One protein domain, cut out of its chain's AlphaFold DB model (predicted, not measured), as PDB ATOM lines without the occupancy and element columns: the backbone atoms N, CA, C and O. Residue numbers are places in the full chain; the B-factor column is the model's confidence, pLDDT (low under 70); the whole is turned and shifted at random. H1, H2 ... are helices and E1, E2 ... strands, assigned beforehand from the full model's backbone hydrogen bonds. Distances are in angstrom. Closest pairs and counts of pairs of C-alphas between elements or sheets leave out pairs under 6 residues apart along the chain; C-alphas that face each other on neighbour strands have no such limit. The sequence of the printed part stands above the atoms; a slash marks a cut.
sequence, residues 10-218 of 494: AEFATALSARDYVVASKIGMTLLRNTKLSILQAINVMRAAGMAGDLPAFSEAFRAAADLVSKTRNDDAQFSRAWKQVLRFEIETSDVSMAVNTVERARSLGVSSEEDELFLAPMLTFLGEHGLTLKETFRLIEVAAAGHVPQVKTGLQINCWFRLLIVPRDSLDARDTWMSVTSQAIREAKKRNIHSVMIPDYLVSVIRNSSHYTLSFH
ATOM      1  N   ALA A  10     105.264 -10.989  76.088       30.25
ATOM      2  CA  ALA A  10     105.271 -12.383  76.496       30.25
ATOM      3  C   ALA A  10     106.139 -12.615  77.742       30.25
ATOM      4  O   ALA A  10     105.634 -13.183  78.702       30.25
ATOM      5  N   GLU A  11     107.370 -12.091  77.806       32.25
ATOM      6  CA  GLU A  11     108.281 -12.380  78.931       32.25
ATOM      7  C   GLU A  11     107.863 -11.700  80.248       32.25
ATOM      8  O   GLU A  11     107.964 -12.281  81.327       32.25
ATOM      9  N   PHE A  12     107.289 -10.493  80.172       30.56
ATOM     10  CA  PHE A  12     106.702  -9.821  81.341       30.56
ATOM     11  C   PHE A  12     105.380 -10.454  81.797       30.56
ATOM     12  O   PHE A  12     104.999 -10.305  82.959       30.56
ATOM     13  N   ALA A  13     104.671 -11.153  80.902       33.56
ATOM     14  CA  ALA A  13     103.515 -11.971  81.259       33.56
ATOM     15  C   ALA A  13     103.923 -13.331  81.859       33.56
ATOM     16  O   ALA A  13     103.128 -13.914  82.592       33.56
ATOM     17  N   THR A  14     105.151 -13.796  81.602       32.59
ATOM     18  CA  THR A  14     105.730 -15.044  82.129       32.59
ATOM     19  C   THR A  14     106.749 -14.820  83.252       32.59
ATOM     20  O   THR A  14     107.552 -15.706  83.524       32.59
ATOM     21  N   ALA A  15     106.780 -13.663  83.918       32.50
ATOM     22  CA  ALA A  15     107.567 -13.518  85.144       32.50
ATOM     23  C   ALA A  15     106.873 -14.316  86.268       32.50
ATOM     24  O   ALA A  15     105.909 -13.861  86.882       32.50
ATOM     25  N   LEU A  16     107.334 -15.557  86.452       51.31
ATOM     26  CA  LEU A  16     106.665 -16.669  87.143       51.31
ATOM     27  C   LEU A  16     106.896 -16.690  88.666       51.31
ATOM     28  O   LEU A  16     106.274 -17.467  89.388       51.31
ATOM     29  N   SER A  17     107.747 -15.811  89.195       54.31
ATOM     30  CA  SER A  17     108.062 -15.720  90.621       54.31
ATOM     31  C   SER A  17     108.715 -14.380  90.983       54.31
ATOM     32  O   SER A  17     109.221 -13.653  90.128       54.31
ATOM     33  N   ALA A  18     108.791 -14.059  92.282       60.03
ATOM     34  CA  ALA A  18     109.548 -12.895  92.764       60.03
ATOM     35  C   ALA A  18     111.020 -12.898  92.293       60.03
ATOM     36  O   ALA A  18     111.616 -11.836  92.138       60.03
ATOM     37  N   ARG A  19     111.604 -14.080  92.032       64.38
ATOM     38  CA  ARG A  19     112.967 -14.214  91.496       64.38
ATOM     39  C   ARG A  19     113.052 -13.758  90.039       64.38
ATOM     40  O   ARG A  19     114.010 -13.076  89.687       64.38
ATOM     41  N   ASP A  20     112.040 -14.056  89.233       72.75
ATOM     42  CA  ASP A  20     112.003 -13.656  87.822       72.75
ATOM     43  C   ASP A  20     111.855 -12.142  87.685       72.75
ATOM     44  O   ASP A  20     112.543 -11.523  86.877       72.75
ATOM     45  N   TYR A  21     111.063 -11.512  88.557       80.62
ATOM     46  CA  TYR A  21     110.976 -10.051  88.614       80.62
ATOM     47  C   TYR A  21     112.294  -9.387  89.029       80.62
ATOM     48  O   TYR A  21     112.624  -8.327  88.502       80.62
ATOM     49  N   VAL A  22     113.083 -10.005  89.916       82.88
ATOM     50  CA  VAL A  22     114.431  -9.506  90.251       82.88
ATOM     51  C   VAL A  22     115.344  -9.549  89.025       82.88
ATOM     52  O   VAL A  22     116.076  -8.591  88.774       82.88
ATOM     53  N   VAL A  23     115.309 -10.636  88.250       83.62
ATOM     54  CA  VAL A  23     116.103 -10.763  87.017       83.62
ATOM     55  C   VAL A  23     115.640  -9.746  85.970       83.62
ATOM     56  O   VAL A  23     116.464  -8.977  85.472       83.62
ATOM     57  N   ALA A  24     114.334  -9.676  85.702       82.12
ATOM     58  CA  ALA A  24     113.741  -8.726  84.764       82.12
ATOM     59  C   ALA A  24     114.045  -7.270  85.149       82.12
ATOM     60  O   ALA A  24     114.410  -6.473  84.287       82.12
ATOM     61  N   SER A  25     113.975  -6.934  86.444       86.38
ATOM     62  CA  SER A  25     114.355  -5.617  86.965       86.38
ATOM     63  C   SER A  25     115.819  -5.309  86.649       86.38
ATOM     64  O   SER A  25     116.112  -4.299  86.019       86.38
ATOM     65  N   LYS A  26     116.755  -6.205  86.989       87.31
ATOM     66  CA  LYS A  26     118.195  -5.988  86.753       87.31
ATOM     67  C   LYS A  26     118.527  -5.782  85.275       87.31
ATOM     68  O   LYS A  26     119.279  -4.865  84.929       87.31
ATOM     69  N   ILE A  27     117.969  -6.622  84.405       85.88
ATOM     70  CA  ILE A  27     118.169  -6.506  82.958       85.88
ATOM     71  C   ILE A  27     117.552  -5.200  82.448       85.88
ATOM     72  O   ILE A  27     118.224  -4.422  81.771       85.88
ATOM     73  N   GLY A  28     116.308  -4.923  82.837       85.94
ATOM     74  CA  GLY A  28     115.591  -3.700  82.497       85.94
ATOM     75  C   GLY A  28     116.337  -2.433  82.905       85.94
ATOM     76  O   GLY A  28     116.477  -1.521  82.096       85.94
ATOM     77  N   MET A  29     116.893  -2.397  84.116       89.31
ATOM     78  CA  MET A  29     117.702  -1.282  84.613       89.31
ATOM     79  C   MET A  29     119.008  -1.111  83.834       89.31
ATOM     80  O   MET A  29     119.440   0.012  83.588       89.31
ATOM     81  N   THR A  30     119.629  -2.210  83.400       86.81
ATOM     82  CA  THR A  30     120.817  -2.149  82.533       86.81
ATOM     83  C   THR A  30     120.477  -1.516  81.186       86.81
ATOM     84  O   THR A  30     121.219  -0.663  80.703       86.81
ATOM     85  N   LEU A  31     119.341  -1.890  80.593       83.94
ATOM     86  CA  LEU A  31     118.867  -1.283  79.350       83.94
ATOM     87  C   LEU A  31     118.529   0.196  79.552       83.94
ATOM     88  O   LEU A  31     118.996   1.033  78.791       83.94
ATOM     89  N   LEU A  32     117.811   0.529  80.624       84.56
ATOM     90  CA  LEU A  32     117.405   1.896  80.950       84.56
ATOM     91  C   LEU A  32     118.592   2.866  81.062       84.56
ATOM     92  O   LEU A  32     118.466   4.031  80.696       84.56
ATOM     93  N   ARG A  33     119.752   2.383  81.522       82.44
ATOM     94  CA  ARG A  33     120.986   3.177  81.645       82.44
ATOM     95  C   ARG A  33     121.810   3.254  80.360       82.44
ATOM     96  O   ARG A  33     122.549   4.217  80.181       82.44
ATOM     97  N   ASN A  34     121.700   2.257  79.483       77.56
ATOM     98  CA  ASN A  34     122.586   2.098  78.326       77.56
ATOM     99  C   ASN A  34     121.912   2.393  76.976       77.56
ATOM    100  O   ASN A  34     122.608   2.557  75.975       77.56
ATOM    101  N   THR A  35     120.578   2.449  76.909       74.62
ATOM    102  CA  THR A  35     119.817   2.646  75.665       74.62
ATOM    103  C   THR A  35     118.634   3.602  75.852       74.62
ATOM    104  O   THR A  35     118.186   3.875  76.964       74.62
ATOM    105  N   LYS A  36     118.099   4.142  74.744       71.31
ATOM    106  CA  LYS A  36     116.830   4.888  74.752       71.31
ATOM    107  C   LYS A  36     115.665   3.898  74.718       71.31
ATOM    108  O   LYS A  36     115.370   3.341  73.663       71.31
ATOM    109  N   LEU A  37     115.016   3.693  75.860       79.62
ATOM    110  CA  LEU A  37     113.803   2.879  75.967       79.62
ATOM    111  C   LEU A  37     112.558   3.635  75.473       79.62
ATOM    112  O   LEU A  37     112.473   4.859  75.574       79.62
ATOM    113  N   SER A  38     111.565   2.894  74.978       86.50
ATOM    114  CA  SER A  38     110.203   3.407  74.785       86.50
ATOM    115  C   SER A  38     109.474   3.568  76.126       86.50
ATOM    116  O   SER A  38     109.849   2.951  77.128       86.50
ATOM    117  N   ILE A  39     108.391   4.357  76.141       89.19
ATOM    118  CA  ILE A  39     107.538   4.549  77.329       89.19
ATOM    119  C   ILE A  39     107.078   3.194  77.878       89.19
ATOM    120  O   ILE A  39     107.204   2.929  79.070       89.19
ATOM    121  N   LEU A  40     106.599   2.306  77.003       86.44
ATOM    122  CA  LEU A  40     106.134   0.981  77.401       86.44
ATOM    123  C   LEU A  40     107.231   0.142  78.073       86.44
ATOM    124  O   LEU A  40     106.971  -0.522  79.076       86.44
ATOM    125  N   GLN A  41     108.454   0.178  77.543       86.44
ATOM    126  CA  GLN A  41     109.577  -0.545  78.140       86.44
ATOM    127  C   GLN A  41     109.904   0.015  79.526       86.44
ATOM    128  O   GLN A  41     110.028  -0.759  80.470       86.44
ATOM    129  N   ALA A  42     109.950   1.341  79.683       89.56
ATOM    130  CA  ALA A  42     110.191   1.973  80.980       89.56
ATOM    131  C   ALA A  42     109.107   1.617  82.021       89.56
ATOM    132  O   ALA A  42     109.439   1.292  83.161       89.56
ATOM    133  N   ILE A  43     107.826   1.577  81.622       89.25
ATOM    134  CA  ILE A  43     106.715   1.114  82.477       89.25
ATOM    135  C   ILE A  43     106.928  -0.334  82.924       89.25
ATOM    136  O   ILE A  43     106.744  -0.655  84.097       89.25
ATOM    137  N   ASN A  44     107.321  -1.218  82.007       87.44
ATOM    138  CA  ASN A  44     107.553  -2.620  82.337       87.44
ATOM    139  C   ASN A  44     108.722  -2.776  83.329       87.44
ATOM    140  O   ASN A  44     108.578  -3.497  84.316       87.44
ATOM    141  N   VAL A  45     109.833  -2.050  83.139       89.44
ATOM    142  CA  VAL A  45     110.966  -2.050  84.088       89.44
ATOM    143  C   VAL A  45     110.535  -1.547  85.466       89.44
ATOM    144  O   VAL A  45     110.810  -2.212  86.464       89.44
ATOM    145  N   MET A  46     109.796  -0.433  85.526       91.88
ATOM    146  CA  MET A  46     109.219   0.099  86.766       91.88
ATOM    147  C   MET A  46     108.391  -0.970  87.491       91.88
ATOM    148  O   MET A  46     108.582  -1.203  88.683       91.88
ATOM    149  N   ARG A  47     107.512  -1.677  86.774       87.88
ATOM    150  CA  ARG A  47     106.692  -2.744  87.357       87.88
ATOM    151  C   ARG A  47     107.516  -3.921  87.856       87.88
ATOM    152  O   ARG A  47     107.248  -4.397  88.955       87.88
ATOM    153  N   ALA A  48     108.505  -4.389  87.093       87.75
ATOM    154  CA  ALA A  48     109.376  -5.475  87.546       87.75
ATOM    155  C   ALA A  48     110.143  -5.092  88.813       87.75
ATOM    156  O   ALA A  48     110.194  -5.890  89.744       87.75
ATOM    157  N   ALA A  49     110.682  -3.874  88.879       90.44
ATOM    158  CA  ALA A  49     111.361  -3.381  90.072       90.44
ATOM    159  C   ALA A  49     110.418  -3.319  91.283       90.44
ATOM    160  O   ALA A  49     110.764  -3.806  92.360       90.44
ATOM    161  N   GLY A  50     109.197  -2.812  91.082       88.88
ATOM    162  CA  GLY A  50     108.146  -2.830  92.092       88.88
ATOM    163  C   GLY A  50     107.839  -4.250  92.574       88.88
ATOM    164  O   GLY A  50     107.989  -4.539  93.754       88.88
ATOM    165  N   MET A  51     107.505  -5.171  91.664       85.56
ATOM    166  CA  MET A  51     107.211  -6.575  91.984       85.56
ATOM    167  C   MET A  51     108.379  -7.271  92.702       85.56
ATOM    168  O   MET A  51     108.152  -8.043  93.635       85.56
ATOM    169  N   ALA A  52     109.622  -6.949  92.333       86.69
ATOM    170  CA  ALA A  52     110.840  -7.429  92.985       86.69
ATOM    171  C   ALA A  52     111.049  -6.863  94.404       86.69
ATOM    172  O   ALA A  52     111.857  -7.399  95.162       86.69
ATOM    173  N   GLY A  53     110.336  -5.796  94.775       87.88
ATOM    174  CA  GLY A  53     110.548  -5.061  96.020       87.88
ATOM    175  C   GLY A  53     111.803  -4.180  96.003       87.88
ATOM    176  O   GLY A  53     112.270  -3.770  97.064       87.88
ATOM    177  N   ASP A  54     112.363  -3.900  94.822       91.44
ATOM    178  CA  ASP A  54     113.555  -3.068  94.640       91.44
ATOM    179  C   ASP A  54     113.143  -1.600  94.494       91.44
ATOM    180  O   ASP A  54     112.873  -1.092  93.404       91.44
ATOM    181  N   LEU A  55     113.044  -0.927  95.637       92.62
ATOM    182  CA  LEU A  55     112.559   0.444  95.710       92.62
ATOM    183  C   LEU A  55     113.482   1.471  95.018       92.62
ATOM    184  O   LEU A  55     112.959   2.341  94.317       92.62
ATOM    185  N   PRO A  56     114.825   1.392  95.142       94.38
ATOM    186  CA  PRO A  56     115.725   2.226  94.348       94.38
ATOM    187  C   PRO A  56     115.531   2.055  92.837       94.38
ATOM    188  O   PRO A  56     115.387   3.057  92.133       94.38
ATOM    189  N   ALA A  57     115.468   0.813  92.339       93.25
ATOM    190  CA  ALA A  57     115.247   0.555  90.916       93.25
ATOM    191  C   ALA A  57     113.866   1.042  90.454       93.25
ATOM    192  O   ALA A  57     113.752   1.648  89.389       93.25
ATOM    193  N   PHE A  58     112.827   0.852  91.277       94.12
ATOM    194  CA  PHE A  58     111.485   1.368  91.005       94.12
ATOM    195  C   PHE A  58     111.505   2.891  90.858       94.12
ATOM    196  O   PHE A  58     110.985   3.419  89.880       94.12
ATOM    197  N   SER A  59     112.132   3.593  91.806       95.12
ATOM    198  CA  SER A  59     112.225   5.055  91.804       95.12
ATOM    199  C   SER A  59     112.941   5.583  90.556       95.12
ATOM    200  O   SER A  59     112.459   6.520  89.919       95.12
ATOM    201  N   GLU A  60     114.065   4.972  90.172       94.12
ATOM    202  CA  GLU A  60     114.819   5.345  88.969       94.12
ATOM    203  C   GLU A  60     113.997   5.099  87.693       94.12
ATOM    204  O   GLU A  60     113.849   6.005  86.866       94.12
ATOM    205  N   ALA A  61     113.389   3.916  87.561       92.88
ATOM    206  CA  ALA A  61     112.571   3.556  86.407       92.88
ATOM    207  C   ALA A  61     111.298   4.413  86.284       92.88
ATOM    208  O   ALA A  61     110.943   4.827  85.180       92.88
ATOM    209  N   PHE A  62     110.645   4.736  87.405       95.06
ATOM    210  CA  PHE A  62     109.495   5.641  87.444       95.06
ATOM    211  C   PHE A  62     109.859   7.022  86.888       95.06
ATOM    212  O   PHE A  62     109.160   7.541  86.020       95.06
ATOM    213  N   ARG A  63     110.975   7.613  87.343       94.44
ATOM    214  CA  ARG A  63     111.420   8.935  86.867       94.44
ATOM    215  C   ARG A  63     111.744   8.921  85.378       94.44
ATOM    216  O   ARG A  63     111.376   9.857  84.675       94.44
ATOM    217  N   ALA A  64     112.393   7.864  84.896       93.00
ATOM    218  CA  ALA A  64     112.687   7.707  83.476       93.00
ATOM    219  C   ALA A  64     111.405   7.601  82.631       93.00
ATOM    220  O   ALA A  64     111.287   8.272  81.607       93.00
ATOM    221  N   ALA A  65     110.419   6.815  83.076       94.06
ATOM    222  CA  ALA A  65     109.119   6.725  82.411       94.06
ATOM    223  C   ALA A  65     108.386   8.080  82.409       94.06
ATOM    224  O   ALA A  65     107.892   8.505  81.364       94.06
ATOM    225  N   ALA A  66     108.374   8.789  83.543       95.12
ATOM    226  CA  ALA A  66     107.754  10.106  83.672       95.12
ATOM    227  C   ALA A  66     108.402  11.159  82.754       95.12
ATOM    228  O   ALA A  66     107.696  11.942  82.118       95.12
ATOM    229  N   ASP A  67     109.733  11.161  82.638       93.50
ATOM    230  CA  ASP A  67     110.475  12.054  81.741       93.50
ATOM    231  C   ASP A  67     110.155  11.778  80.262       93.50
ATOM    232  O   ASP A  67     109.871  12.707  79.501       93.50
ATOM    233  N   LEU A  68     110.114  10.502  79.856       93.38
ATOM    234  CA  LEU A  68     109.714  10.111  78.499       93.38
ATOM    235  C   LEU A  68     108.281  10.551  78.181       93.38
ATOM    236  O   LEU A  68     108.039  11.135  77.124       93.38
ATOM    237  N   VAL A  69     107.346  10.316  79.104       95.06
ATOM    238  CA  VAL A  69     105.946  10.732  78.959       95.06
ATOM    239  C   VAL A  69     105.834  12.249  78.840       95.06
ATOM    240  O   VAL A  69     105.152  12.732  77.939       95.06
ATOM    241  N   SER A  70     106.540  13.004  79.683       94.12
ATOM    242  CA  SER A  70     106.559  14.471  79.632       94.12
ATOM    243  C   SER A  70     107.071  14.991  78.282       94.12
ATOM    244  O   SER A  70     106.430  15.832  77.652       94.12
ATOM    245  N   LYS A  71     108.178  14.430  77.775       92.38
ATOM    246  CA  LYS A  71     108.741  14.784  76.460       92.38
ATOM    247  C   LYS A  71     107.786  14.465  75.315       92.38
ATOM    248  O   LYS A  71     107.560  15.318  74.465       92.38
ATOM    249  N   THR A  72     107.202  13.267  75.314       94.19
ATOM    250  CA  THR A  72     106.220  12.848  74.302       94.19
ATOM    251  C   THR A  72     104.967  13.712  74.344       94.19
ATOM    252  O   THR A  72     104.428  14.052  73.298       94.19
ATOM    253  N   ARG A  73     104.511  14.115  75.536       90.88
ATOM    254  CA  ARG A  73     103.347  14.990  75.687       90.88
ATOM    255  C   ARG A  73     103.590  16.358  75.054       90.88
ATOM    256  O   ARG A  73     102.658  16.941  74.530       90.88
ATOM    257  N   ASN A  74     104.802  16.890  75.040       87.38
ATOM    258  CA  ASN A  74     105.039  18.235  74.505       87.38
ATOM    259  C   ASN A  74     105.254  18.283  72.978       87.38
ATOM    260  O   ASN A  74     105.505  19.357  72.443       87.38
ATOM    261  N   ASP A  75     105.128  17.154  72.273       93.50
ATOM    262  CA  ASP A  75     105.339  17.040  70.824       93.50
ATOM    263  C   ASP A  75     104.154  16.311  70.170       93.50
ATOM    264  O   ASP A  75     103.915  15.134  70.437       93.50
ATOM    265  N   ASP A  76     103.409  16.994  69.297       93.62
ATOM    266  CA  ASP A  76     102.197  16.439  68.678       93.62
ATOM    267  C   ASP A  76     102.466  15.208  67.807       93.62
ATOM    268  O   ASP A  76     101.661  14.272  67.786       93.62
ATOM    269  N   ALA A  77     103.603  15.161  67.111       93.69
ATOM    270  CA  ALA A  77     103.947  14.036  66.252       93.69
ATOM    271  C   ALA A  77     104.321  12.801  67.083       93.69
ATOM    272  O   ALA A  77     103.956  11.675  66.735       93.69
ATOM    273  N   GLN A  78     105.044  12.992  68.187       93.56
ATOM    274  CA  GLN A  78     105.365  11.919  69.127       93.56
ATOM    275  C   GLN A  78     104.121  11.450  69.876       93.56
ATOM    276  O   GLN A  78     103.874  10.244  69.937       93.56
ATOM    277  N   PHE A  79     103.312  12.381  70.384       95.94
ATOM    278  CA  PHE A  79     102.063  12.079  71.069       95.94
ATOM    279  C   PHE A  79     101.130  11.263  70.175       95.94
ATOM    280  O   PHE A  79     100.695  10.187  70.575       95.94
ATOM    281  N   SER A  80     100.914  11.691  68.930       94.44
ATOM    282  CA  SER A  80     100.055  10.986  67.969       94.44
ATOM    283  C   SER A  80     100.437   9.512  67.789       94.44
ATOM    284  O   SER A  80      99.566   8.657  67.660       94.44
ATOM    285  N   ARG A  81     101.736   9.185  67.848       92.44
ATOM    286  CA  ARG A  81     102.239   7.803  67.736       92.44
ATOM    287  C   ARG A  81     102.197   7.013  69.045       92.44
ATOM    288  O   ARG A  81     102.195   5.784  69.006       92.44
ATOM    289  N   ALA A  82     102.219   7.684  70.193       92.94
ATOM    290  CA  ALA A  82     102.469   7.057  71.491       92.94
ATOM    291  C   ALA A  82     101.401   7.348  72.560       92.94
ATOM    292  O   ALA A  82     101.573   6.930  73.705       92.94
ATOM    293  N   TRP A  83     100.285   7.996  72.220       92.56
ATOM    294  CA  TRP A  83      99.268   8.428  73.186       92.56
ATOM    295  C   TRP A  83      98.704   7.276  74.030       92.56
ATOM    296  O   TRP A  83      98.501   7.446  75.226       92.56
ATOM    297  N   LYS A  84      98.546   6.066  73.469       89.56
ATOM    298  CA  LYS A  84      98.123   4.875  74.235       89.56
ATOM    299  C   LYS A  84      99.155   4.453  75.291       89.56
ATOM    300  O   LYS A  84      98.785   3.924  76.335       89.56
ATOM    301  N   GLN A  85     100.447   4.689  75.042       91.00
ATOM    302  CA  GLN A  85     101.511   4.435  76.021       91.00
ATOM    303  C   GLN A  85     101.536   5.513  77.111       91.00
ATOM    304  O   GLN A  85     101.732   5.182  78.278       91.00
ATOM    305  N   VAL A  86     101.291   6.776  76.741       93.38
ATOM    306  CA  VAL A  86     101.114   7.891  77.690       93.38
ATOM    307  C   VAL A  86      99.920   7.622  78.609       93.38
ATOM    308  O   VAL A  86     100.078   7.611  79.826       93.38
ATOM    309  N   LEU A  87      98.768   7.282  78.027       89.75
ATOM    310  CA  LEU A  87      97.557   6.922  78.758       89.75
ATOM    311  C   LEU A  87      97.800   5.740  79.702       89.75
ATOM    312  O   LEU A  87      97.399   5.761  80.862       89.75
ATOM    313  N   ARG A  88      98.503   4.708  79.221       88.38
ATOM    314  CA  ARG A  88      98.886   3.560  80.047       88.38
ATOM    315  C   ARG A  88      99.706   3.980  81.265       88.38
ATOM    316  O   ARG A  88      99.432   3.473  82.346       88.38
ATOM    317  N   PHE A  89     100.693   4.862  81.099       91.62
ATOM    318  CA  PHE A  89     101.477   5.366  82.226       91.62
ATOM    319  C   PHE A  89     100.573   6.046  83.256       91.62
ATOM    320  O   PHE A  89     100.616   5.675  84.420       91.62
ATOM    321  N   GLU A  90      99.717   6.969  82.818       89.94
ATOM    322  CA  GLU A  90      98.827   7.751  83.690       89.94
ATOM    323  C   GLU A  90      97.849   6.865  84.468       89.94
ATOM    324  O   GLU A  90      97.620   7.069  85.658       89.94
ATOM    325  N   ILE A  91      97.319   5.822  83.831       86.44
ATOM    326  CA  ILE A  91      96.452   4.847  84.499       86.44
ATOM    327  C   ILE A  91      97.243   4.013  85.506       86.44
ATOM    328  O   ILE A  91      96.799   3.850  86.641       86.44
ATOM    329  N   GLU A  92      98.411   3.490  85.119       85.88
ATOM    330  CA  GLU A  92      99.249   2.677  86.009       85.88
ATOM    331  C   GLU A  92      99.740   3.493  87.212       85.88
ATOM    332  O   GLU A  92      99.915   2.920  88.286       85.88
ATOM    333  N   THR A  93      99.901   4.813  87.074       87.81
ATOM    334  CA  THR A  93     100.266   5.723  88.168       87.81
ATOM    335  C   THR A  93      99.070   6.326  88.910       87.81
ATOM    336  O   THR A  93      99.265   7.095  89.847       87.81
ATOM    337  N   SER A  94      97.836   5.941  88.560       85.88
ATOM    338  CA  SER A  94      96.591   6.475  89.142       85.88
ATOM    339  C   SER A  94      96.399   7.992  88.973       85.88
ATOM    340  O   SER A  94      95.669   8.612  89.749       85.88
ATOM    341  N   ASP A  95      97.006   8.595  87.950       86.88
ATOM    342  CA  ASP A  95      96.815  10.001  87.597       86.88
ATOM    343  C   ASP A  95      95.586  10.165  86.689       86.88
ATOM    344  O   ASP A  95      95.661  10.254  85.461       86.88
ATOM    345  N   VAL A  96      94.412  10.156  87.327       83.62
ATOM    346  CA  VAL A  96      93.109  10.196  86.642       83.62
ATOM    347  C   VAL A  96      92.941  11.469  85.817       83.62
ATOM    348  O   VAL A  96      92.448  11.415  84.692       83.62
ATOM    349  N   SER A  97      93.354  12.615  86.361       86.69
ATOM    350  CA  SER A  97      93.236  13.900  85.672       86.69
ATOM    351  C   SER A  97      94.081  13.921  84.404       86.69
ATOM    352  O   SER A  97      93.600  14.355  83.357       86.69
ATOM    353  N   MET A  98      95.309  13.403  84.462       89.75
ATOM    354  CA  MET A  98      96.146  13.321  83.271       89.75
ATOM    355  C   MET A  98      95.625  12.305  82.254       89.75
ATOM    356  O   MET A  98      95.619  12.621  81.067       89.75
ATOM    357  N   ALA A  99      95.104  11.157  82.700       87.94
ATOM    358  CA  ALA A  99      94.481  10.174  81.813       87.94
ATOM    359  C   ALA A  99      93.314  10.775  81.008       87.94
ATOM    360  O   ALA A  99      93.228  10.570  79.797       87.94
ATOM    361  N   VAL A 100      92.443  11.562  81.656       87.12
ATOM    362  CA  VAL A 100      91.350  12.286  80.980       87.12
ATOM    363  C   VAL A 100      91.907  13.265  79.944       87.12
ATOM    364  O   VAL A 100      91.521  13.197  78.777       87.12
ATOM    365  N   ASN A 101      92.875  14.103  80.330       91.00
ATOM    366  CA  ASN A 101      93.494  15.081  79.427       91.00
ATOM    367  C   ASN A 101      94.154  14.418  78.203       91.00
ATOM    368  O   ASN A 101      94.092  14.943  77.091       91.00
ATOM    369  N   THR A 102      94.786  13.255  78.382       92.06
ATOM    370  CA  THR A 102      95.394  12.492  77.285       92.06
ATOM    371  C   THR A 102      94.348  11.987  76.300       92.06
ATOM    372  O   THR A 102      94.561  12.085  75.091       92.06
ATOM    373  N   VAL A 103      93.206  11.488  76.779       89.12
ATOM    374  CA  VAL A 103      92.112  11.052  75.898       89.12
ATOM    375  C   VAL A 103      91.509  12.240  75.145       89.12
ATOM    376  O   VAL A 103      91.330  12.164  73.930       89.12
ATOM    377  N   GLU A 104      91.262  13.359  75.826       90.62
ATOM    378  CA  GLU A 104      90.737  14.577  75.195       90.62
ATOM    379  C   GLU A 104      91.673  15.114  74.109       90.62
ATOM    380  O   GLU A 104      91.223  15.489  73.024       90.62
ATOM    381  N   ARG A 105      92.985  15.081  74.352       93.56
ATOM    382  CA  ARG A 105      93.975  15.484  73.352       93.56
ATOM    383  C   ARG A 105      94.077  14.509  72.183       93.56
ATOM    384  O   ARG A 105      94.233  14.934  71.040       93.56
ATOM    385  N   ALA A 106      94.000  13.203  72.441       93.06
ATOM    386  CA  ALA A 106      93.968  12.205  71.375       93.06
ATOM    387  C   ALA A 106      92.771  12.440  70.438       93.06
ATOM    388  O   ALA A 106      92.930  12.391  69.217       93.06
ATOM    389  N   ARG A 107      91.617  12.811  71.007       91.69
ATOM    390  CA  ARG A 107      90.431  13.220  70.251       91.69
ATOM    391  C   ARG A 107      90.666  14.497  69.452       91.69
ATOM    392  O   ARG A 107      90.363  14.522  68.263       91.69
ATOM    393  N   SER A 108      91.243  15.541  70.055       93.88
ATOM    394  CA  SER A 108      91.483  16.810  69.348       93.88
ATOM    395  C   SER A 108      92.455  16.678  68.171       93.88
ATOM    396  O   SER A 108      92.367  17.443  67.217       93.88
ATOM    397  N   LEU A 109      93.383  15.718  68.238       94.50
ATOM    398  CA  LEU A 109      94.339  15.416  67.168       94.50
ATOM    399  C   LEU A 109      93.813  14.385  66.152       94.50
ATOM    400  O   LEU A 109      94.515  14.075  65.192       94.50
ATOM    401  N   GLY A 110      92.607  13.838  66.349       93.69
ATOM    402  CA  GLY A 110      92.016  12.836  65.456       93.69
ATOM    403  C   GLY A 110      92.727  11.479  65.475       93.69
ATOM    404  O   GLY A 110      92.670  10.747  64.490       93.69
ATOM    405  N   VAL A 111      93.425  11.147  66.569       92.56
ATOM    406  CA  VAL A 111      94.186   9.890  66.718       92.56
ATOM    407  C   VAL A 111      93.503   8.861  67.624       92.56
ATOM    408  O   VAL A 111      93.990   7.730  67.726       92.56
ATOM    409  N   SER A 112      92.395   9.225  68.282       90.62
ATOM    410  CA  SER A 112      91.482   8.280  68.936       90.62
ATOM    411  C   SER A 112      90.379   7.835  67.974       90.62
ATOM    412  O   SER A 112      89.860   8.627  67.190       90.62
ATOM    413  N   SER A 113      90.010   6.556  68.044       86.75
ATOM    414  CA  SER A 113      88.831   6.021  67.353       86.75
ATOM    415  C   SER A 113      87.597   6.034  68.263       86.75
ATOM    416  O   SER A 113      87.725   6.016  69.485       86.75
ATOM    417  N   GLU A 114      86.393   5.994  67.686       82.62
ATOM    418  CA  GLU A 114      85.143   5.827  68.453       82.62
ATOM    419  C   GLU A 114      85.163   4.544  69.306       82.62
ATOM    420  O   GLU A 114      84.702   4.527  70.447       82.62
ATOM    421  N   GLU A 115      85.779   3.477  68.787       79.44
ATOM    422  CA  GLU A 115      85.984   2.234  69.528       79.44
ATOM    423  C   GLU A 115      86.907   2.422  70.741       79.44
ATOM    424  O   GLU A 115      86.610   1.898  71.817       79.44
ATOM    425  N   ASP A 116      87.995   3.189  70.601       80.62
ATOM    426  CA  ASP A 116      88.871   3.518  71.728       80.62
ATOM    427  C   ASP A 116      88.094   4.284  72.810       80.62
ATOM    428  O   ASP A 116      88.226   3.992  73.996       80.62
ATOM    429  N   GLU A 117      87.246   5.235  72.418       80.25
ATOM    430  CA  GLU A 117      86.461   6.034  73.361       80.25
ATOM    431  C   GLU A 117      85.420   5.197  74.114       80.25
ATOM    432  O   GLU A 117      85.339   5.274  75.343       80.25
ATOM    433  N   LEU A 118      84.684   4.334  73.408       80.62
ATOM    434  CA  LEU A 118      83.749   3.379  74.013       80.62
ATOM    435  C   LEU A 118      84.460   2.405  74.958       80.62
ATOM    436  O   LEU A 118      83.931   2.053  76.014       80.62
ATOM    437  N   PHE A 119      85.670   1.975  74.600       77.31
ATOM    438  CA  PHE A 119      86.465   1.085  75.433       77.31
ATOM    439  C   PHE A 119      86.949   1.772  76.720       77.31
ATOM    440  O   PHE A 119      86.949   1.135  77.780       77.31
ATOM    441  N   LEU A 120      87.332   3.051  76.646       80.00
ATOM    442  CA  LEU A 120      87.892   3.826  77.759       80.00
ATOM    443  C   LEU A 120      86.832   4.449  78.677       80.00
ATOM    444  O   LEU A 120      87.104   4.651  79.862       80.00
ATOM    445  N   ALA A 121      85.623   4.724  78.183       82.00
ATOM    446  CA  ALA A 121      84.572   5.381  78.962       82.00
ATOM    447  C   ALA A 121      84.219   4.666  80.289       82.00
ATOM    448  O   ALA A 121      84.158   5.347  81.322       82.00
ATOM    449  N   PRO A 122      84.063   3.323  80.344       83.38
ATOM    450  CA  PRO A 122      83.820   2.618  81.604       83.38
ATOM    451  C   PRO A 122      84.958   2.804  82.611       83.38
ATOM    452  O   PRO A 122      84.714   2.976  83.804       83.38
ATOM    453  N   MET A 123      86.202   2.814  82.129       80.31
ATOM    454  CA  MET A 123      87.377   3.003  82.972       80.31
ATOM    455  C   MET A 123      87.426   4.421  83.543       80.31
ATOM    456  O   MET A 123      87.592   4.574  84.749       80.31
ATOM    457  N   LEU A 124      87.255   5.456  82.717       79.62
ATOM    458  CA  LEU A 124      87.264   6.844  83.196       79.62
ATOM    459  C   LEU A 124      86.128   7.103  84.195       79.62
ATOM    460  O   LEU A 124      86.344   7.751  85.217       79.62
ATOM    461  N   THR A 125      84.951   6.520  83.950       84.38
ATOM    462  CA  THR A 125      83.816   6.568  84.884       84.38
ATOM    463  C   THR A 125      84.185   5.929  86.221       84.38
ATOM    464  O   THR A 125      84.030   6.552  87.269       84.38
ATOM    465  N   PHE A 126      84.753   4.720  86.196       86.94
ATOM    466  CA  PHE A 126      85.208   4.027  87.400       86.94
ATOM    467  C   PHE A 126      86.256   4.833  88.174       86.94
ATOM    468  O   PHE A 126      86.167   4.964  89.395       86.94
ATOM    469  N   LEU A 127      87.239   5.401  87.473       81.69
ATOM    470  CA  LEU A 127      88.277   6.216  88.096       81.69
ATOM    471  C   LEU A 127      87.685   7.475  88.758       81.69
ATOM    472  O   LEU A 127      88.088   7.834  89.863       81.69
ATOM    473  N   GLY A 128      86.687   8.105  88.133       80.81
ATOM    474  CA  GLY A 128      85.959   9.233  88.715       80.81
ATOM    475  C   GLY A 128      85.155   8.857  89.966       80.81
ATOM    476  O   GLY A 128      85.216   9.556  90.977       80.81
ATOM    477  N   GLU A 129      84.442   7.726  89.937       87.25
ATOM    478  CA  GLU A 129      83.618   7.249  91.060       87.25
ATOM    479  C   GLU A 129      84.439   6.881  92.307       87.25
ATOM    480  O   GLU A 129      83.964   7.037  93.436       87.25
ATOM    481  N   HIS A 130      85.679   6.417  92.119       88.00
ATOM    482  CA  HIS A 130      86.546   5.908  93.191       88.00
ATOM    483  C   HIS A 130      87.699   6.851  93.561       88.00
ATOM    484  O   HIS A 130      88.704   6.428  94.139       88.00
ATOM    485  N   GLY A 131      87.548   8.152  93.288       82.12
ATOM    486  CA  GLY A 131      88.601   9.156  93.477       82.12
ATOM    487  C   GLY A 131      89.249   9.177  94.872       82.12
ATOM    488  O   GLY A 131      90.447   9.426  94.984       82.12
ATOM    489  N   LEU A 132      88.511   8.851  95.945       80.56
ATOM    490  CA  LEU A 132      89.072   8.792  97.305       80.56
ATOM    491  C   LEU A 132      90.122   7.688  97.469       80.56
ATOM    492  O   LEU A 132      91.188   7.940  98.028       80.56
ATOM    493  N   THR A 133      89.835   6.470  97.003       85.25
ATOM    494  CA  THR A 133      90.787   5.358  97.126       85.25
ATOM    495  C   THR A 133      91.969   5.549  96.186       85.25
ATOM    496  O   THR A 133      93.084   5.215  96.568       85.25
ATOM    497  N   LEU A 134      91.734   6.136  95.006       86.62
ATOM    498  CA  LEU A 134      92.766   6.430  94.009       86.62
ATOM    499  C   LEU A 134      93.715   7.543  94.448       86.62
ATOM    500  O   LEU A 134      94.915   7.438  94.216       86.62
ATOM    501  N   LYS A 135      93.222   8.574  95.143       88.06
ATOM    502  CA  LYS A 135      94.085   9.614  95.722       88.06
ATOM    503  C   LYS A 135      95.094   9.022  96.705       88.06
ATOM    504  O   LYS A 135      96.257   9.416  96.713       88.06
ATOM    505  N   GLU A 136      94.657   8.064  97.518       89.25
ATOM    506  CA  GLU A 136      95.564   7.357  98.420       89.25
ATOM    507  C   GLU A 136      96.517   6.436  97.641       89.25
ATOM    508  O   GLU A 136      97.703   6.399  97.952       89.25
ATOM    509  N   THR A 137      96.053   5.763  96.583       89.56
ATOM    510  CA  THR A 137      96.924   5.001  95.671       89.56
ATOM    511  C   THR A 137      98.043   5.859  95.087       89.56
ATOM    512  O   THR A 137      99.209   5.478  95.157       89.56
ATOM    513  N   PHE A 138      97.696   7.036  94.570       90.75
ATOM    514  CA  PHE A 138      98.636   8.007  94.024       90.75
ATOM    515  C   PHE A 138      99.671   8.429  95.073       90.75
ATOM    516  O   PHE A 138     100.871   8.321  94.828       90.75
ATOM    517  N   ARG A 139      99.229   8.767  96.295       91.62
ATOM    518  CA  ARG A 139     100.126   9.085  97.420       91.62
ATOM    519  C   ARG A 139     101.124   7.957  97.699       91.62
ATOM    520  O   ARG A 139     102.294   8.217  97.970       91.62
ATOM    521  N   LEU A 140     100.683   6.698  97.659       90.88
ATOM    522  CA  LEU A 140     101.564   5.545  97.880       90.88
ATOM    523  C   LEU A 140     102.615   5.410  96.772       90.88
ATOM    524  O   LEU A 140     103.773   5.116  97.072       90.88
ATOM    525  N   ILE A 141     102.226   5.654  95.519       91.81
ATOM    526  CA  ILE A 141     103.136   5.646  94.369       91.81
ATOM    527  C   ILE A 141     104.157   6.779  94.486       91.81
ATOM    528  O   ILE A 141     105.342   6.521  94.303       91.81
ATOM    529  N   GLU A 142     103.747   7.995  94.855       93.31
ATOM    530  CA  GLU A 142     104.660   9.132  95.046       93.31
ATOM    531  C   GLU A 142     105.704   8.858  96.135       93.31
ATOM    532  O   GLU A 142     106.897   9.094  95.938       93.31
ATOM    533  N   VAL A 143     105.277   8.306  97.276       93.25
ATOM    534  CA  VAL A 143     106.183   7.934  98.372       93.25
ATOM    535  C   VAL A 143     107.189   6.879  97.900       93.25
ATOM    536  O   VAL A 143     108.391   7.030  98.142       93.25
ATOM    537  N   ALA A 144     106.725   5.862  97.165       92.44
ATOM    538  CA  ALA A 144     107.600   4.842  96.593       92.44
ATOM    539  C   ALA A 144     108.567   5.426  95.551       92.44
ATOM    540  O   ALA A 144     109.763   5.132  95.561       92.44
ATOM    541  N   ALA A 145     108.074   6.308  94.681       92.81
ATOM    542  CA  ALA A 145     108.853   6.992  93.657       92.81
ATOM    543  C   ALA A 145     109.895   7.947  94.256       92.81
ATOM    544  O   ALA A 145     110.931   8.186  93.636       92.81
ATOM    545  N   ALA A 146     109.679   8.438  95.477       94.12
ATOM    546  CA  ALA A 146     110.666   9.181  96.256       94.12
ATOM    547  C   ALA A 146     111.712   8.282  96.950       94.12
ATOM    548  O   ALA A 146     112.591   8.800  97.633       94.12
ATOM    549  N   GLY A 147     111.638   6.956  96.789       92.50
ATOM    550  CA  GLY A 147     112.559   6.001  97.409       92.50
ATOM    551  C   GLY A 147     112.203   5.632  98.853       92.50
ATOM    552  O   GLY A 147     113.027   5.040  99.547       92.50
ATOM    553  N   HIS A 148     110.993   5.960  99.317       92.19
ATOM    554  CA  HIS A 148     110.535   5.680 100.680       92.19
ATOM    555  C   HIS A 148     109.528   4.530 100.713       92.19
ATOM    556  O   HIS A 148     108.706   4.377  99.814       92.19
ATOM    557  N   VAL A 149     109.569   3.714 101.769       89.25
ATOM    558  CA  VAL A 149     108.628   2.596 101.941       89.25
ATOM    559  C   VAL A 149     107.234   3.152 102.266       89.25
ATOM    560  O   VAL A 149     107.066   3.743 103.341       89.25
ATOM    561  N   PRO A 150     106.218   2.966 101.399       88.12
ATOM    562  CA  PRO A 150     104.895   3.517 101.647       88.12
ATOM    563  C   PRO A 150     104.229   2.855 102.849       88.12
ATOM    564  O   PRO A 150     104.252   1.635 103.013       88.12
ATOM    565  N   GLN A 151     103.596   3.678 103.681       85.06
ATOM    566  CA  GLN A 151     102.819   3.224 104.828       85.06
ATOM    567  C   GLN A 151     101.334   3.320 104.510       85.06
ATOM    568  O   GLN A 151     100.838   4.384 104.128       85.06
ATOM    569  N   VAL A 152     100.630   2.214 104.725       79.50
ATOM    570  CA  VAL A 152      99.179   2.123 104.572       79.50
ATOM    571  C   VAL A 152      98.553   2.005 105.957       79.50
ATOM    572  O   VAL A 152      98.995   1.187 106.762       79.50
ATOM    573  N   LYS A 153      97.523   2.809 106.228       76.25
ATOM    574  CA  LYS A 153      96.657   2.676 107.405       76.25
ATOM    575  C   LYS A 153      95.245   2.398 106.909       76.25
ATOM    576  O   LYS A 153      94.530   3.341 106.613       76.25
ATOM    577  N   THR A 154      94.853   1.137 106.758       77.06
ATOM    578  CA  THR A 154      93.545   0.784 106.173       77.06
ATOM    579  C   THR A 154      92.937  -0.437 106.852       77.06
ATOM    580  O   THR A 154      93.659  -1.249 107.411       77.06
ATOM    581  N   GLY A 155      91.617  -0.608 106.800       85.62
ATOM    582  CA  GLY A 155      91.007  -1.885 107.181       85.62
ATOM    583  C   GLY A 155      90.945  -2.862 106.006       85.62
ATOM    584  O   GLY A 155      91.121  -4.063 106.198       85.62
ATOM    585  N   LEU A 156      90.768  -2.337 104.787       91.62
ATOM    586  CA  LEU A 156      90.689  -3.108 103.549       91.62
ATOM    587  C   LEU A 156      91.697  -2.598 102.508       91.62
ATOM    588  O   LEU A 156      91.735  -1.416 102.166       91.62
ATOM    589  N   GLN A 157      92.510  -3.496 101.971       90.75
ATOM    590  CA  GLN A 157      93.345  -3.267 100.797       90.75
ATOM    591  C   GLN A 157      92.703  -3.957  99.602       90.75
ATOM    592  O   GLN A 157      92.282  -5.104  99.715       90.75
ATOM    593  N   ILE A 158      92.659  -3.287  98.459       90.38
ATOM    594  CA  ILE A 158      92.187  -3.881  97.213       90.38
ATOM    595  C   ILE A 158      93.350  -3.886  96.238       90.38
ATOM    596  O   ILE A 158      93.873  -2.832  95.881       90.38
ATOM    597  N   ASN A 159      93.778  -5.073  95.827       86.88
ATOM    598  CA  ASN A 159      94.811  -5.192  94.816       86.88
ATOM    599  C   ASN A 159      94.265  -4.742  93.453       86.88
ATOM    600  O   ASN A 159      93.243  -5.245  92.976       86.88
ATOM    601  N   CYS A 160      94.954  -3.790  92.833       77.62
ATOM    602  CA  CYS A 160      94.605  -3.245  91.535       77.62
ATOM    603  C   CYS A 160      95.602  -3.721  90.482       77.62
ATOM    604  O   CYS A 160      96.780  -3.364  90.511       77.62
ATOM    605  N   TRP A 161      95.114  -4.497  89.519       72.50
ATOM    606  CA  TRP A 161      95.835  -4.769  88.283       72.50
ATOM    607  C   TRP A 161      95.482  -3.674  87.280       72.50
ATOM    608  O   TRP A 161      94.608  -3.867  86.438       72.50
ATOM    609  N   PHE A 162      96.171  -2.531  87.335       70.56
ATOM    610  CA  PHE A 162      95.924  -1.404  86.418       70.56
ATOM    611  C   PHE A 162      96.024  -1.801  84.939       70.56
ATOM    612  O   PHE A 162      95.353  -1.219  84.092       70.56
ATOM    613  N   ARG A 163      96.761  -2.878  84.625       67.12
ATOM    614  CA  ARG A 163      96.763  -3.497  83.292       67.12
ATOM    615  C   ARG A 163      95.349  -3.823  82.796       67.12
ATOM    616  O   ARG A 163      95.072  -3.602  81.629       67.12
ATOM    617  N   LEU A 164      94.453  -4.327  83.648       63.62
ATOM    618  CA  LEU A 164      93.080  -4.710  83.272       63.62
ATOM    619  C   LEU A 164      92.234  -3.536  82.800       63.62
ATOM    620  O   LEU A 164      91.289  -3.734  82.043       63.62
ATOM    621  N   LEU A 165      92.600  -2.323  83.205       62.78
ATOM    622  CA  LEU A 165      91.924  -1.108  82.773       62.78
ATOM    623  C   LEU A 165      92.229  -0.765  81.305       62.78
ATOM    624  O   LEU A 165      91.501   0.007  80.693       62.78
ATOM    625  N   ILE A 166      93.259  -1.387  80.720       62.47
ATOM    626  CA  ILE A 166      93.769  -1.115  79.368       62.47
ATOM    627  C   ILE A 166      93.968  -2.384  78.514       62.47
ATOM    628  O   ILE A 166      94.585  -2.313  77.451       62.47
ATOM    629  N   VAL A 167      93.515  -3.562  78.973       58.47
ATOM    630  CA  VAL A 167      93.689  -4.834  78.238       58.47
ATOM    631  C   VAL A 167      92.653  -4.961  77.110       58.47
ATOM    632  O   VAL A 167      91.493  -4.637  77.335       58.47
ATOM    633  N   PRO A 168      93.035  -5.469  75.919       54.22
ATOM    634  CA  PRO A 168      92.136  -5.657  74.772       54.22
ATOM    635  C   PRO A 168      90.841  -6.444  75.060       54.22
ATOM    636  O   PRO A 168      90.743  -7.176  76.050       54.22
ATOM    637  N   ARG A 169      89.875  -6.328  74.125       54.84
ATOM    638  CA  ARG A 169      88.509  -6.912  74.139       54.84
ATOM    639  C   ARG A 169      88.408  -8.329  74.716       54.84
ATOM    640  O   ARG A 169      87.457  -8.642  75.424       54.84
ATOM    641  N   ASP A 170      89.394  -9.179  74.464       52.06
ATOM    642  CA  ASP A 170      89.377 -10.583  74.885       52.06
ATOM    643  C   ASP A 170      89.422 -10.784  76.411       52.06
ATOM    644  O   ASP A 170      89.319 -11.919  76.886       52.06
ATOM    645  N   SER A 171      89.603  -9.712  77.189       64.81
ATOM    646  CA  SER A 171      89.605  -9.727  78.659       64.81
ATOM    647  C   SER A 171      88.522  -8.839  79.286       64.81
ATOM    648  O   SER A 171      88.633  -8.502  80.465       64.81
ATOM    649  N   LEU A 172      87.474  -8.471  78.535       72.94
ATOM    650  CA  LEU A 172      86.357  -7.663  79.052       72.94
ATOM    651  C   LEU A 172      85.714  -8.284  80.299       72.94
ATOM    652  O   LEU A 172      85.525  -7.591  81.289       72.94
ATOM    653  N   ASP A 173      85.509  -9.601  80.307       80.56
ATOM    654  CA  ASP A 173      84.968 -10.328  81.464       80.56
ATOM    655  C   ASP A 173      85.834 -10.149  82.733       80.56
ATOM    656  O   ASP A 173      85.320  -9.955  83.836       80.56
ATOM    657  N   ALA A 174      87.163 -10.106  82.576       83.19
ATOM    658  CA  ALA A 174      88.093  -9.830  83.671       83.19
ATOM    659  C   ALA A 174      88.003  -8.392  84.175       83.19
ATOM    660  O   ALA A 174      87.968  -8.173  85.389       83.19
ATOM    661  N   ARG A 175      87.934  -7.427  83.257       84.94
ATOM    662  CA  ARG A 175      87.784  -6.009  83.585       84.94
ATOM    663  C   ARG A 175      86.465  -5.745  84.309       84.94
ATOM    664  O   ARG A 175      86.470  -5.151  85.384       84.94
ATOM    665  N   ASP A 176      85.359  -6.227  83.758       86.56
ATOM    666  CA  ASP A 176      84.015  -5.957  84.265       86.56
ATOM    667  C   ASP A 176      83.788  -6.645  85.619       86.56
ATOM    668  O   ASP A 176      83.238  -6.039  86.545       86.56
ATOM    669  N   THR A 177      84.306  -7.868  85.790       90.12
ATOM    670  CA  THR A 177      84.355  -8.549  87.092       90.12
ATOM    671  C   THR A 177      85.171  -7.748  88.103       90.12
ATOM    672  O   THR A 177      84.696  -7.499  89.214       90.12
ATOM    673  N   TRP A 178      86.378  -7.306  87.727       90.62
ATOM    674  CA  TRP A 178      87.235  -6.522  88.612       90.62
ATOM    675  C   TRP A 178      86.553  -5.234  89.072       90.62
ATOM    676  O   TRP A 178      86.479  -4.972  90.275       90.62
ATOM    677  N   MET A 179      85.991  -4.473  88.132       90.12
ATOM    678  CA  MET A 179      85.287  -3.224  88.411       90.12
ATOM    679  C   MET A 179      84.061  -3.447  89.302       90.12
ATOM    680  O   MET A 179      83.855  -2.698  90.263       90.12
ATOM    681  N   SER A 180      83.263  -4.483  89.027       92.94
ATOM    682  CA  SER A 180      82.032  -4.778  89.771       92.94
ATOM    683  C   SER A 180      82.320  -5.174  91.218       92.94
ATOM    684  O   SER A 180      81.771  -4.572  92.147       92.94
ATOM    685  N   VAL A 181      83.226  -6.137  91.420       94.94
ATOM    686  CA  VAL A 181      83.609  -6.623  92.754       94.94
ATOM    687  C   VAL A 181      84.282  -5.510  93.552       94.94
ATOM    688  O   VAL A 181      83.887  -5.253  94.689       94.94
ATOM    689  N   THR A 182      85.231  -4.787  92.951       93.56
ATOM    690  CA  THR A 182      85.946  -3.685  93.612       93.56
ATOM    691  C   THR A 182      84.994  -2.572  94.038       93.56
ATOM    692  O   THR A 182      84.997  -2.159  95.200       93.56
ATOM    693  N   SER A 183      84.117  -2.126  93.133       93.38
ATOM    694  CA  SER A 183      83.144  -1.074  93.438       93.38
ATOM    695  C   SER A 183      82.213  -1.479  94.573       93.38
ATOM    696  O   SER A 183      81.903  -0.674  95.453       93.38
ATOM    697  N   GLN A 184      81.750  -2.730  94.564       96.06
ATOM    698  CA  GLN A 184      80.867  -3.219  95.609       96.06
ATOM    699  C   GLN A 184      81.607  -3.401  96.941       96.06
ATOM    700  O   GLN A 184      81.054  -3.031  97.974       96.06
ATOM    701  N   ALA A 185      82.863  -3.854  96.936       96.06
ATOM    702  CA  ALA A 185      83.684  -3.974  98.139       96.06
ATOM    703  C   ALA A 185      83.931  -2.618  98.809       96.06
ATOM    704  O   ALA A 185      83.768  -2.502 100.023       96.06
ATOM    705  N   ILE A 186      84.230  -1.571  98.034       95.00
ATOM    706  CA  ILE A 186      84.394  -0.201  98.550       95.00
ATOM    707  C   ILE A 186      83.084   0.313  99.157       95.00
ATOM    708  O   ILE A 186      83.080   0.878 100.254       95.00
ATOM    709  N   ARG A 187      81.946   0.082  98.488       94.56
ATOM    710  CA  ARG A 187      80.624   0.452  99.024       94.56
ATOM    711  C   ARG A 187      80.321  -0.265 100.341       94.56
ATOM    712  O   ARG A 187      79.866   0.374 101.289       94.56
ATOM    713  N   GLU A 188      80.591  -1.564 100.419       95.88
ATOM    714  CA  GLU A 188      80.380  -2.360 101.631       95.88
ATOM    715  C   GLU A 188      81.348  -1.993 102.766       95.88
ATOM    716  O   GLU A 188      80.932  -1.992 103.930       95.88
ATOM    717  N   ALA A 189      82.592  -1.616 102.447       94.62
ATOM    718  CA  ALA A 189      83.555  -1.082 103.409       94.62
ATOM    719  C   ALA A 189      83.050   0.239 104.004       94.62
ATOM    720  O   ALA A 189      82.978   0.384 105.224       94.62
ATOM    721  N   LYS A 190      82.593   1.165 103.147       93.88
ATOM    722  CA  LYS A 190      82.037   2.461 103.565       93.88
ATOM    723  C   LYS A 190      80.836   2.298 104.500       93.88
ATOM    724  O   LYS A 190      80.784   2.964 105.528       93.88
ATOM    725  N   LYS A 191      79.908   1.380 104.196       95.06
ATOM    726  CA  LYS A 191      78.758   1.061 105.075       95.06
ATOM    727  C   LYS A 191      79.181   0.591 106.470       95.06
ATOM    728  O   LYS A 191      78.447   0.798 107.428       95.06
ATOM    729  N   ARG A 192      80.351  -0.043 106.579       94.56
ATOM    730  CA  ARG A 192      80.915  -0.587 107.825       94.56
ATOM    731  C   ARG A 192      81.916   0.354 108.498       94.56
ATOM    732  O   ARG A 192      82.560  -0.054 109.457       94.56
ATOM    733  N   ASN A 193      82.069   1.583 107.999       93.62
ATOM    734  CA  ASN A 193      83.097   2.529 108.441       93.62
ATOM    735  C   ASN A 193      84.528   1.948 108.379       93.62
ATOM    736  O   ASN A 193      85.384   2.246 109.209       93.62
ATOM    737  N   ILE A 194      84.778   1.083 107.394       91.94
ATOM    738  CA  ILE A 194      86.090   0.501 107.122       91.94
ATOM    739  C   ILE A 194      86.759   1.357 106.053       91.94
ATOM    740  O   ILE A 194      86.241   1.501 104.944       91.94
ATOM    741  N   HIS A 195      87.923   1.920 106.375       91.06
ATOM    742  CA  HIS A 195      88.735   2.593 105.371       91.06
ATOM    743  C   HIS A 195      89.270   1.561 104.370       91.06
ATOM    744  O   HIS A 195      89.704   0.476 104.773       91.06
ATOM    745  N   SER A 196      89.199   1.894 103.082       92.44
ATOM    746  CA  SER A 196      89.671   1.074 101.970       92.44
ATOM    747  C   SER A 196      90.667   1.845 101.110       92.44
ATOM    748  O   SER A 196      90.485   3.041 100.891       92.44
ATOM    749  N   VAL A 197      91.658   1.151 100.554       91.38
ATOM    750  CA  VAL A 197      92.647   1.715  99.624       91.38
ATOM    751  C   VAL A 197      92.911   0.745  98.478       91.38
ATOM    752  O   VAL A 197      92.976  -0.466  98.698       91.38
ATOM    753  N   MET A 198      93.078   1.268  97.263       90.00
ATOM    754  CA  MET A 198      93.564   0.475  96.135       90.00
ATOM    755  C   MET A 198      95.093   0.485  96.130       90.00
ATOM    756  O   MET A 198      95.713   1.535  96.294       90.00
ATOM    757  N   ILE A 199      95.713  -0.675  95.954       87.00
ATOM    758  CA  ILE A 199      97.170  -0.815  95.911       87.00
ATOM    759  C   ILE A 199      97.553  -1.416  94.560       87.00
ATOM    760  O   ILE A 199      97.020  -2.481  94.232       87.00
ATOM    761  N   PRO A 200      98.464  -0.794  93.788       86.56
ATOM    762  CA  PRO A 200      98.941  -1.381  92.544       86.56
ATOM    763  C   PRO A 200      99.603  -2.730  92.827       86.56
ATOM    764  O   PRO A 200     100.336  -2.867  93.809       86.56
ATOM    765  N   ASP A 201      99.368  -3.722  91.973       82.25
ATOM    766  CA  ASP A 201      99.992  -5.049  92.048       82.25
ATOM    767  C   ASP A 201     101.503  -4.986  92.247       82.25
ATOM    768  O   ASP A 201     102.036  -5.613  93.165       82.25
ATOM    769  N   TYR A 202     102.162  -4.124  91.482       84.69
ATOM    770  CA  TYR A 202     103.600  -3.918  91.553       84.69
ATOM    771  C   TYR A 202     104.093  -3.232  92.834       84.69
ATOM    772  O   TYR A 202     105.296  -3.151  93.031       84.69
ATOM    773  N   LEU A 203     103.225  -2.757  93.731       85.62
ATOM    774  CA  LEU A 203     103.639  -2.228  95.040       85.62
ATOM    775  C   LEU A 203     103.312  -3.164  96.205       85.62
ATOM    776  O   LEU A 203     103.695  -2.871  97.338       85.62
ATOM    777  N   VAL A 204     102.649  -4.300  95.967       80.00
ATOM    778  CA  VAL A 204     102.253  -5.223  97.045       80.00
ATOM    779  C   VAL A 204     103.467  -5.770  97.808       80.00
ATOM    780  O   VAL A 204     103.409  -5.938  99.022       80.00
ATOM    781  N   SER A 205     104.584  -6.032  97.126       77.81
ATOM    782  CA  SER A 205     105.816  -6.542  97.751       77.81
ATOM    783  C   SER A 205     106.565  -5.477  98.568       77.81
ATOM    784  O   SER A 205     107.228  -5.822  99.554       77.81
ATOM    785  N   VAL A 206     106.434  -4.206  98.171       77.44
ATOM    786  CA  VAL A 206     107.015  -3.026  98.830       77.44
ATOM    787  C   VAL A 206     106.204  -2.662 100.075       77.44
ATOM    788  O   VAL A 206     106.762  -2.361 101.130       77.44
ATOM    789  N   ILE A 207     104.877  -2.725  99.976       74.50
ATOM    790  CA  ILE A 207     103.951  -2.371 101.049       74.50
ATOM    791  C   ILE A 207     103.696  -3.605 101.914       74.50
ATOM    792  O   ILE A 207     102.755  -4.368 101.705       74.50
ATOM    793  N   ARG A 208     104.530  -3.804 102.938       60.44
ATOM    794  CA  ARG A 208     104.344  -4.886 103.914       60.44
ATOM    795  C   ARG A 208     103.642  -4.372 105.161       60.44
ATOM    796  O   ARG A 208     104.258  -3.722 105.997       60.44
ATOM    797  N   ASN A 209     102.366  -4.709 105.323       62.66
ATOM    798  CA  ASN A 209     101.694  -4.546 106.607       62.66
ATOM    799  C   ASN A 209     100.745  -5.723 106.867       62.66
ATOM    800  O   ASN A 209      99.754  -5.908 106.166       62.66
ATOM    801  N   SER A 210     101.061  -6.514 107.894       58.84
ATOM    802  CA  SER A 210     100.286  -7.693 108.287       58.84
ATOM    803  C   SER A 210      98.960  -7.352 108.970       58.84
ATOM    804  O   SER A 210      98.151  -8.251 109.159       58.84
ATOM    805  N   SER A 211      98.697  -6.095 109.336       67.38
ATOM    806  CA  SER A 211      97.473  -5.701 110.054       67.38
ATOM    807  C   SER A 211      96.237  -5.512 109.165       67.38
ATOM    808  O   SER A 211      95.140  -5.335 109.689       67.38
ATOM    809  N   HIS A 212      96.380  -5.581 107.839       79.44
ATOM    810  CA  HIS A 212      95.284  -5.318 106.903       79.44
ATOM    811  C   HIS A 212      94.651  -6.587 106.344       79.44
ATOM    812  O   HIS A 212      95.267  -7.655 106.346       79.44
ATOM    813  N   TYR A 213      93.426  -6.443 105.835       88.12
ATOM    814  CA  TYR A 213      92.752  -7.467 105.048       88.12
ATOM    815  C   TYR A 213      92.834  -7.130 103.556       88.12
ATOM    816  O   TYR A 213      92.545  -5.997 103.175       88.12
ATOM    817  N   THR A 214      93.227  -8.079 102.712       88.50
ATOM    818  CA  THR A 214      93.462  -7.853 101.280       88.50
ATOM    819  C   THR A 214      92.416  -8.568 100.429       88.50
ATOM    820  O   THR A 214      92.314  -9.788 100.454       88.50
ATOM    821  N   LEU A 215      91.680  -7.822  99.614       92.12
ATOM    822  CA  LEU A 215      90.887  -8.359  98.516       92.12
ATOM    823  C   LEU A 215      91.741  -8.347  97.245       92.12
ATOM    824  O   LEU A 215      92.116  -7.280  96.755       92.12
ATOM    825  N   SER A 216      92.087  -9.527  96.742       88.38
ATOM    826  CA  SER A 216      93.139  -9.691  95.744       88.38
ATOM    827  C   SER A 216      92.634 -10.325  94.450       88.38
ATOM    828  O   SER A 216      92.063 -11.414  94.457       88.38
ATOM    829  N   PHE A 217      92.856  -9.652  93.322       88.38
ATOM    830  CA  PHE A 217      92.397 -10.122  92.019       88.38
ATOM    831  C   PHE A 217      93.367 -11.135  91.411       88.38
ATOM    832  O   PHE A 217      94.569 -10.896  91.405       88.38
ATOM    833  N   HIS A 218      92.845 -12.235  90.864       84.69
ATOM    834  CA  HIS A 218      93.605 -13.244  90.113       84.69
ATOM    835  C   HIS A 218      94.863 -13.741  90.852       84.69
ATOM    836  O   HIS A 218      95.945 -13.890  90.284       84.69
TER     837      HIS A 218
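AT A GLANCE: This is residues 10 to 218 of the 494 residues of an uncharacterized protein of Brucella daejeonensis (UniProt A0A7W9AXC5). Look for a small sheet of three parallel strands, with the long helix H10 over one face and H8 beside its edge strand E2; next to it H2 to H7 fold back and forth, each on the one before, and H8 runs from the end of H7 across to H4. Short H9 packs on H5 and H10. The 209 printed residues hold ten named helices and three named strands, along the chain H1 to H8, E1, H9, H10, E2, E3; the sheet's order is E2 E1 E3, and the class is mostly helix. The whole is compact, with a radius of gyration of the C-alphas of 16.9 A and spans of 50 by 39 by 30 A.

HOW THE PARTS SIT: Start at the inner strand E1, residues 156 to 160; its parallel neighbours are E2, residues 196 to 200, at 29 degrees, and E3, residues 213 to 217, at 21 degrees. N 158 and O 197, and N 157 and O 213, are each 2.8 A apart, within hydrogen-bond range. H10, residues 169 to 191, is on one face, making two layers, at a height over the sheet of 9.8 A, and runs along E1 at 16 degrees on the local plane. With H9, residues 162 to 165, it lies between E1 and E2 in a strand-helix-strand unit, two parallel neighbour strands joined through helices, with a right-handed crossover. H8, residues 131 to 145, stands at the sheet's level; its closest C-alpha pair with E2 is Thr 133 and Val 197, 4.8 A. Its residues 144 to 145 alone touch H4, residues 55 to 73, closest at C-alphas 145 and 59, 4.3 A. H3, residues 39 to 52, H4 and H5, residues 76 to 92, form an up-and-down bundle, each running against the one before; H3 and H4 are closest at C-alphas 46 and 61, 4.8 A, at a shallow tilt of 17 degrees. H9 touches H5 at C-alphas 162 and 92, their closest, 5.3 A. H2, residues 18 to 34, forms a hairpin with H3, and H1, residues 10 to 13, is close to H2 but not clearly touching. H6, residues 96 to 108, forms hairpins with H5 and with H7, residues 114 to 129. Every O i to N i+4 pair is within hydrogen-bond range in H2, H3, H4 and H6; H5 has 10 of 13, H7 10 of 12, H8 10 of 11 and H10 17 of 19, while H1 and H9 are too short for one.

IN THESE COORDINATES: Find C-alpha 156 at (90.689, -3.108, 103.549), where E1 begins. H10 runs 33.4 A to C-alpha 191 at (78.758, 1.061, 105.075); H4 spans 26.4 A and H2 24.6 A.

THE WHOLE: The C-alphas farthest apart, Asn 34 and Lys 191, are 51.4 A apart. The printed part has no cut, and the link E2 to E3 is long, with 12 residues. Confidence is under 70 at residues 10 to 19, 163 to 171 and 208 to 211.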